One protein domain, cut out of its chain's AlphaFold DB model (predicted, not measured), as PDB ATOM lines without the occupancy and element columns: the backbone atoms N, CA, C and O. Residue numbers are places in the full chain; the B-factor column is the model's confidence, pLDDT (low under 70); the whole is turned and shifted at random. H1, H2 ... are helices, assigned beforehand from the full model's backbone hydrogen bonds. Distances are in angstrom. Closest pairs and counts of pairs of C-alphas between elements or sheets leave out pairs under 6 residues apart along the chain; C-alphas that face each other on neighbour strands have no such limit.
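What this domain is: This is residues 986 to 1045 of the 1076 residues of a protein of Trichinella papuae (UniProt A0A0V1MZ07). One long helix, H2, makes most of the length; H1 folds back beside its first part as a helical hairpin, while the other part of H2 sticks out from residue 1018 and leads to the small helix H3 at the far end. The printed part has 60 residues with three named helices, in the order H1, H2, H3, and no named strand; the class is all helix. It is extended, a rod of 63 by 17 by 10 A, with a radius of gyration of the C-alphas of 20.3 A.

Where its parts are: H2, residues 1003 to 1030, is 40.7 A long and begins with C-alpha 1003 at (-34.459, -21.521, -3.282). H1, residues 986 to 999, is 20.0 A long. H3, residues 1035 to 1045, is 15.2 A long and ends with C-alpha 1045 at (11.563, -50.737, 14.879).

How they stand to each other: H1 and H2 touch, and their closest C-alphas, those of Met 994 and Val 1006, are 5.3 A apart. They form a hairpin, with a shallow tilt of 22 degrees, opposite ways. H3 is apart from H1 and H2. Every O i to N i+4 pair is within hydrogen-bond range in H3, against 9 of 10 in H1 and 23 of 24 in H2.

The domain as a whole: The two C-alphas farthest apart, those of Ala 1000 and Arg 1043, are 63.5 A apart. Residues 1018 to 1045 stand free. Both links are tight, and the printed part has no cut. The mean pLDDT of the printed part is 85.8, and no printed residue is under 70.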
ATOM      1  N   GLN A 986     -18.752 -16.088   9.706       90.88
ATOM      2  CA  GLN A 986     -19.323 -16.204   8.367       90.88
ATOM      3  C   GLN A 986     -20.438 -17.253   8.311       90.88
ATOM      4  O   GLN A 986     -21.407 -17.055   7.583       90.88
ATOM      5  N   LYS A 987     -20.377 -18.320   9.118       90.81
ATOM      6  CA  LYS A 987     -21.482 -19.284   9.221       90.81
ATOM      7  C   LYS A 987     -22.723 -18.614   9.806       90.81
ATOM      8  O   LYS A 987     -23.791 -18.723   9.214       90.81
ATOM      9  N   LEU A 988     -22.578 -17.854  10.891       88.75
ATOM     10  CA  LEU A 988     -23.688 -17.121  11.508       88.75
ATOM     11  C   LEU A 988     -24.282 -16.065  10.555       88.75
ATOM     12  O   LEU A 988     -25.497 -15.866  10.524       88.75
ATOM     13  N   LYS A 989     -23.442 -15.409   9.743       89.06
ATOM     14  CA  LYS A 989     -23.860 -14.523   8.642       89.06
ATOM     15  C   LYS A 989     -24.677 -15.283   7.589       89.06
ATOM     16  O   LYS A 989     -25.809 -14.884   7.316       89.06
ATOM     17  N   TYR A 990     -24.170 -16.404   7.071       91.31
ATOM     18  CA  TYR A 990     -24.873 -17.212   6.067       91.31
ATOM     19  C   TYR A 990     -26.174 -17.830   6.598       91.31
ATOM     20  O   TYR A 990     -27.158 -17.860   5.868       91.31
ATOM     21  N   GLU A 991     -26.233 -18.262   7.861       90.38
ATOM     22  CA  GLU A 991     -27.459 -18.763   8.500       90.38
ATOM     23  C   GLU A 991     -28.536 -17.664   8.591       90.38
ATOM     24  O   GLU A 991     -29.678 -17.880   8.179       90.38
ATOM     25  N   ARG A 992     -28.162 -16.452   9.033       88.62
ATOM     26  CA  ARG A 992     -29.053 -15.271   9.084       88.62
ATOM     27  C   ARG A 992     -29.502 -14.783   7.702       88.62
ATOM     28  O   ARG A 992     -30.545 -14.139   7.590       88.62
ATOM     29  N   GLU A 993     -28.704 -14.993   6.658       88.81
ATOM     30  CA  GLU A 993     -29.083 -14.691   5.271       88.81
ATOM     31  C   GLU A 993     -29.994 -15.785   4.698       88.81
ATOM     32  O   GLU A 993     -31.007 -15.476   4.071       88.81
ATOM     33  N   MET A 994     -29.697 -17.054   4.986       91.00
ATOM     34  CA  MET A 994     -30.467 -18.211   4.533       91.00
ATOM     35  C   MET A 994     -31.889 -18.197   5.099       91.00
ATOM     36  O   MET A 994     -32.827 -18.473   4.355       91.00
ATOM     37  N   GLU A 995     -32.072 -17.817   6.367       89.75
ATOM     38  CA  GLU A 995     -33.399 -17.649   6.977       89.75
ATOM     39  C   GLU A 995     -34.238 -16.610   6.208       89.75
ATOM     40  O   GLU A 995     -35.347 -16.915   5.765       89.75
ATOM     41  N   LYS A 996     -33.671 -15.431   5.911       91.38
ATOM     42  CA  LYS A 996     -34.340 -14.372   5.128       91.38
ATOM     43  C   LYS A 996     -34.665 -14.810   3.698       91.38
ATOM     44  O   LYS A 996     -35.739 -14.496   3.184       91.38
ATOM     45  N   PHE A 997     -33.755 -15.518   3.025       91.12
ATOM     46  CA  PHE A 997     -34.000 -16.004   1.664       91.12
ATOM     47  C   PHE A 997     -34.978 -17.186   1.623       91.12
ATOM     48  O   PHE A 997     -35.710 -17.313   0.640       91.12
ATOM     49  N   ALA A 998     -35.068 -17.988   2.688       87.44
ATOM     50  CA  ALA A 998     -36.100 -19.005   2.854       87.44
ATOM     51  C   ALA A 998     -37.485 -18.374   3.087       87.44
ATOM     52  O   ALA A 998     -38.440 -18.771   2.419       87.44
ATOM     53  N   GLU A 999     -37.594 -17.345   3.938       90.12
ATOM     54  CA  GLU A 999     -38.825 -16.547   4.094       90.12
ATOM     55  C   GLU A 999     -39.255 -15.877   2.776       90.12
ATOM     56  O   GLU A 999     -40.442 -15.847   2.447       90.12
ATOM     57  N   ALA A1000     -38.294 -15.394   1.981       89.94
ATOM     58  CA  ALA A1000     -38.533 -14.824   0.653       89.94
ATOM     59  C   ALA A1000     -38.768 -15.871  -0.461       89.94
ATOM     60  O   ALA A1000     -39.048 -15.496  -1.601       89.94
ATOM     61  N   GLY A1001     -38.643 -17.173  -0.170       87.69
ATOM     62  CA  GLY A1001     -38.838 -18.265  -1.133       87.69
ATOM     63  C   GLY A1001     -37.755 -18.403  -2.216       87.69
ATOM     64  O   GLY A1001     -37.985 -19.075  -3.222       87.69
ATOM     65  N   ASN A1002     -36.580 -17.786  -2.047       90.88
ATOM     66  CA  ASN A1002     -35.497 -17.811  -3.035       90.88
ATOM     67  C   ASN A1002     -34.611 -19.064  -2.890       90.88
ATOM     68  O   ASN A1002     -33.496 -19.003  -2.370       90.88
ATOM     69  N   VAL A1003     -35.115 -20.200  -3.381       88.00
ATOM     70  CA  VAL A1003     -34.459 -21.521  -3.282       88.00
ATOM     71  C   VAL A1003     -33.007 -21.510  -3.778       88.00
ATOM     72  O   VAL A1003     -32.144 -22.087  -3.129       88.00
ATOM     73  N   ALA A1004     -32.707 -20.808  -4.876       88.25
ATOM     74  CA  ALA A1004     -31.364 -20.800  -5.463       88.25
ATOM     75  C   ALA A1004     -30.299 -20.168  -4.544       88.25
ATOM     76  O   ALA A1004     -29.158 -20.627  -4.515       88.25
ATOM     77  N   GLU A1005     -30.669 -19.142  -3.772       89.12
ATOM     78  CA  GLU A1005     -29.751 -18.513  -2.816       89.12
ATOM     79  C   GLU A1005     -29.670 -19.313  -1.506       89.12
ATOM     80  O   GLU A1005     -28.603 -19.400  -0.909       89.12
ATOM     81  N   VAL A1006     -30.757 -19.990  -1.107       89.12
ATOM     82  CA  VAL A1006     -30.748 -20.957   0.007       89.12
ATOM     83  C   VAL A1006     -29.812 -22.136  -0.288       89.12
ATOM     84  O   VAL A1006     -29.002 -22.490   0.569       89.12
ATOM     85  N   ASP A1007     -29.845 -22.703  -1.499       88.88
ATOM     86  CA  ASP A1007     -28.926 -23.772  -1.920       88.88
ATOM     87  C   ASP A1007     -27.461 -23.288  -1.922       88.88
ATOM     88  O   ASP A1007     -26.563 -23.982  -1.436       88.88
ATOM     89  N   ARG A1008     -27.212 -22.061  -2.407       91.81
ATOM     90  CA  ARG A1008     -25.881 -21.426  -2.397       91.81
ATOM     91  C   ARG A1008     -25.353 -21.215  -0.975       91.81
ATOM     92  O   ARG A1008     -24.207 -21.563  -0.696       91.81
ATOM     93  N   LEU A1009     -26.171 -20.667  -0.079       91.56
ATOM     94  CA  LEU A1009     -25.803 -20.428   1.320       91.56
ATOM     95  C   LEU A1009     -25.608 -21.745   2.081       91.56
ATOM     96  O   LEU A1009     -24.654 -21.864   2.844       91.56
ATOM     97  N   THR A1010     -26.410 -22.772   1.790       91.31
ATOM     98  CA  THR A1010     -26.213 -24.135   2.315       91.31
ATOM     99  C   THR A1010     -24.838 -24.693   1.923       91.31
ATOM    100  O   THR A1010     -24.141 -25.265   2.762       91.31
ATOM    101  N   ALA A1011     -24.400 -24.489   0.675       90.31
ATOM    102  CA  ALA A1011     -23.069 -24.903   0.227       90.31
ATOM    103  C   ALA A1011     -21.930 -24.109   0.902       90.31
ATOM    104  O   ALA A1011     -20.890 -24.689   1.217       90.31
ATOM    105  N   LEU A1012     -22.126 -22.812   1.168       90.12
ATOM    106  CA  LEU A1012     -21.158 -21.980   1.897       90.12
ATOM    107  C   LEU A1012     -21.046 -22.381   3.377       90.12
ATOM    108  O   LEU A1012     -19.933 -22.523   3.880       90.12
ATOM    109  N   ILE A1013     -22.170 -22.653   4.049       91.88
ATOM    110  CA  ILE A1013     -22.196 -23.187   5.423       91.88
ATOM    111  C   ILE A1013     -21.474 -24.541   5.484       91.88
ATOM    112  O   ILE A1013     -20.645 -24.749   6.365       91.88
ATOM    113  N   ALA A1014     -21.713 -25.437   4.520       90.75
ATOM    114  CA  ALA A1014     -21.035 -26.734   4.462       90.75
ATOM    115  C   ALA A1014     -19.515 -26.613   4.223       90.75
ATOM    116  O   ALA A1014     -18.740 -27.390   4.785       90.75
ATOM    117  N   ALA A1015     -19.070 -25.640   3.420       88.25
ATOM    118  CA  ALA A1015     -17.646 -25.362   3.213       88.25
ATOM    119  C   ALA A1015     -16.968 -24.809   4.482       88.25
ATOM    120  O   ALA A1015     -15.829 -25.176   4.782       88.25
ATOM    121  N   GLU A1016     -17.682 -23.970   5.236       89.25
ATOM    122  CA  GLU A1016     -17.237 -23.384   6.503       89.25
ATOM    123  C   GLU A1016     -17.217 -24.418   7.648       89.25
ATOM    124  O   GLU A1016     -16.235 -24.505   8.380       89.25
ATOM    125  N   ASP A1017     -18.215 -25.299   7.753       89.75
ATOM    126  CA  ASP A1017     -18.178 -26.427   8.698       89.75
ATOM    127  C   ASP A1017     -17.022 -27.392   8.385       89.75
ATOM    128  O   ASP A1017     -16.261 -27.767   9.279       89.75
ATOM    129  N   ALA A1018     -16.809 -27.726   7.106       88.19
ATOM    130  CA  ALA A1018     -15.673 -28.547   6.682       88.19
ATOM    131  C   ALA A1018     -14.313 -27.869   6.942       88.19
ATOM    132  O   ALA A1018     -13.288 -28.550   7.013       88.19
ATOM    133  N   LYS A1019     -14.268 -26.535   7.060       86.25
ATOM    134  CA  LYS A1019     -13.079 -25.765   7.457       86.25
ATOM    135  C   LYS A1019     -12.851 -25.836   8.964       86.25
ATOM    136  O   LYS A1019     -11.745 -26.173   9.383       86.25
ATOM    137  N   ARG A1020     -13.902 -25.627   9.761       85.81
ATOM    138  CA  ARG A1020     -13.869 -25.769  11.226       85.81
ATOM    139  C   ARG A1020     -13.473 -27.190  11.650       85.81
ATOM    140  O   ARG A1020     -12.709 -27.341  12.598       85.81
ATOM    141  N   GLU A1021     -13.875 -28.224  10.905       86.19
ATOM    142  CA  GLU A1021     -13.416 -29.609  11.130       86.19
ATOM    143  C   GLU A1021     -11.900 -29.791  10.900       86.19
ATOM    144  O   GLU A1021     -11.248 -30.498  11.674       86.19
ATOM    145  N   ARG A1022     -11.306 -29.128   9.892       84.00
ATOM    146  CA  ARG A1022      -9.847 -29.168   9.661       84.00
ATOM    147  C   ARG A1022      -9.086 -28.515  10.813       84.00
ATOM    148  O   ARG A1022      -8.264 -29.193  11.429       84.00
ATOM    149  N   TYR A1023      -9.461 -27.292  11.187       80.88
ATOM    150  CA  TYR A1023      -8.858 -26.587  12.322       80.88
ATOM    151  C   TYR A1023      -9.015 -27.363  13.640       80.88
ATOM    152  O   TYR A1023      -8.058 -27.482  14.402       80.88
ATOM    153  N   ALA A1024     -10.175 -27.981  13.895       80.69
ATOM    154  CA  ALA A1024     -10.370 -28.831  15.071       80.69
ATOM    155  C   ALA A1024      -9.442 -30.064  15.068       80.69
ATOM    156  O   ALA A1024      -8.897 -30.434  16.113       80.69
ATOM    157  N   MET A1025      -9.216 -30.690  13.906       82.19
ATOM    158  CA  MET A1025      -8.241 -31.777  13.761       82.19
ATOM    159  C   MET A1025      -6.798 -31.287  13.944       82.19
ATOM    160  O   MET A1025      -5.985 -32.008  14.523       82.19
ATOM    161  N   GLU A1026      -6.461 -30.091  13.470       78.00
ATOM    162  CA  GLU A1026      -5.132 -29.493  13.617       78.00
ATOM    163  C   GLU A1026      -4.852 -29.140  15.082       78.00
ATOM    164  O   GLU A1026      -3.912 -29.691  15.656       78.00
ATOM    165  N   VAL A1027      -5.735 -28.405  15.765       76.25
ATOM    166  CA  VAL A1027      -5.657 -28.165  17.221       76.25
ATOM    167  C   VAL A1027      -5.541 -29.483  18.010       76.25
ATOM    168  O   VAL A1027      -4.736 -29.585  18.942       76.25
ATOM    169  N   ALA A1028      -6.267 -30.535  17.613       81.19
ATOM    170  CA  ALA A1028      -6.159 -31.859  18.231       81.19
ATOM    171  C   ALA A1028      -4.802 -32.558  17.993       81.19
ATOM    172  O   ALA A1028      -4.388 -33.359  18.835       81.19
ATOM    173  N   ARG A1029      -4.090 -32.257  16.894       80.69
ATOM    174  CA  ARG A1029      -2.697 -32.686  16.656       80.69
ATOM    175  C   ARG A1029      -1.717 -31.870  17.502       80.69
ATOM    176  O   ARG A1029      -0.895 -32.472  18.186       80.69
ATOM    177  N   HIS A1030      -1.831 -30.538  17.529       71.31
ATOM    178  CA  HIS A1030      -0.937 -29.668  18.316       71.31
ATOM    179  C   HIS A1030      -0.986 -29.978  19.825       71.31
ATOM    180  O   HIS A1030       0.045 -29.929  20.500       71.31
ATOM    181  N   ARG A1031      -2.152 -30.388  20.349       71.44
ATOM    182  CA  ARG A1031      -2.331 -30.835  21.746       71.44
ATOM    183  C   ARG A1031      -2.019 -32.323  21.995       71.44
ATOM    184  O   ARG A1031      -2.220 -32.801  23.113       71.44
ATOM    185  N   HIS A1032      -1.569 -33.089  20.998       77.44
ATOM    186  CA  HIS A1032      -1.317 -34.522  21.164       77.44
ATOM    187  C   HIS A1032       0.071 -34.812  21.750       77.44
ATOM    188  O   HIS A1032       1.092 -34.380  21.217       77.44
ATOM    189  N   ASN A1033       0.133 -35.633  22.802       72.19
ATOM    190  CA  ASN A1033       1.416 -36.093  23.325       72.19
ATOM    191  C   ASN A1033       1.993 -37.208  22.440       72.19
ATOM    192  O   ASN A1033       1.589 -38.368  22.541       72.19
ATOM    193  N   TYR A1034       2.956 -36.865  21.587       80.94
ATOM    194  CA  TYR A1034       3.601 -37.829  20.692       80.94
ATOM    195  C   TYR A1034       4.674 -38.703  21.368       80.94
ATOM    196  O   TYR A1034       5.064 -39.705  20.771       80.94
ATOM    197  N   VAL A1035       5.125 -38.425  22.603       73.06
ATOM    198  CA  VAL A1035       6.205 -39.212  23.244       73.06
ATOM    199  C   VAL A1035       5.854 -40.706  23.369       73.06
ATOM    200  O   VAL A1035       6.668 -41.526  22.949       73.06
ATOM    201  N   PRO A1036       4.657 -41.122  23.843       77.62
ATOM    202  CA  PRO A1036       4.281 -42.536  23.872       77.62
ATOM    203  C   PRO A1036       4.211 -43.185  22.486       77.62
ATOM    204  O   PRO A1036       4.472 -44.376  22.375       77.62
ATOM    205  N   PHE A1037       3.860 -42.427  21.440       84.44
ATOM    206  CA  PHE A1037       3.839 -42.935  20.067       84.44
ATOM    207  C   PHE A1037       5.261 -43.137  19.530       84.44
ATOM    208  O   PHE A1037       5.565 -44.211  19.024       84.44
ATOM    209  N   ILE A1038       6.142 -42.148  19.709       81.56
ATOM    210  CA  ILE A1038       7.549 -42.209  19.290       81.56
ATOM    211  C   ILE A1038       8.282 -43.341  20.023       81.56
ATOM    212  O   ILE A1038       8.991 -44.116  19.392       81.56
ATOM    213  N   VAL A1039       8.081 -43.489  21.337       76.88
ATOM    214  CA  VAL A1039       8.703 -44.566  22.128       76.88
ATOM    215  C   VAL A1039       8.191 -45.950  21.713       76.88
ATOM    216  O   VAL A1039       8.993 -46.875  21.607       76.88
ATOM    217  N   GLU A1040       6.891 -46.112  21.445       86.31
ATOM    218  CA  GLU A1040       6.341 -47.389  20.962       86.31
ATOM    219  C   GLU A1040       6.845 -47.713  19.544       86.31
ATOM    220  O   GLU A1040       7.249 -48.844  19.292       86.31
ATOM    221  N   LEU A1041       6.900 -46.720  18.646       88.62
ATOM    222  CA  LEU A1041       7.426 -46.856  17.284       88.62
ATOM    223  C   LEU A1041       8.910 -47.246  17.282       88.62
ATOM    224  O   LEU A1041       9.286 -48.201  16.613       88.62
ATOM    225  N   LEU A1042       9.745 -46.556  18.066       83.56
ATOM    226  CA  LEU A1042      11.162 -46.897  18.214       83.56
ATOM    227  C   LEU A1042      11.354 -48.288  18.833       83.56
ATOM    228  O   LEU A1042      12.284 -48.991  18.444       83.56
ATOM    229  N   ARG A1043      10.475 -48.716  19.754       82.25
ATOM    230  CA  ARG A1043      10.525 -50.083  20.294       82.25
ATOM    231  C   ARG A1043      10.176 -51.119  19.227       82.25
ATOM    232  O   ARG A1043      10.903 -52.094  19.119       82.25
ATOM    233  N   ILE A1044       9.139 -50.892  18.417       89.69
ATOM    234  CA  ILE A1044       8.759 -51.790  17.311       89.69
ATOM    235  C   ILE A1044       9.890 -51.883  16.278       89.69
ATOM    236  O   ILE A1044      10.322 -52.981  15.950       89.69
ATOM    237  N   LEU A1045      10.448 -50.751  15.835       86.38
ATOM    238  CA  LEU A1045      11.563 -50.737  14.879       86.38
ATOM    239  C   LEU A1045      12.823 -51.432  15.431       86.38
ATOM    240  O   LEU A1045      13.602 -51.981  14.655       86.38
TER     241      LEU A1045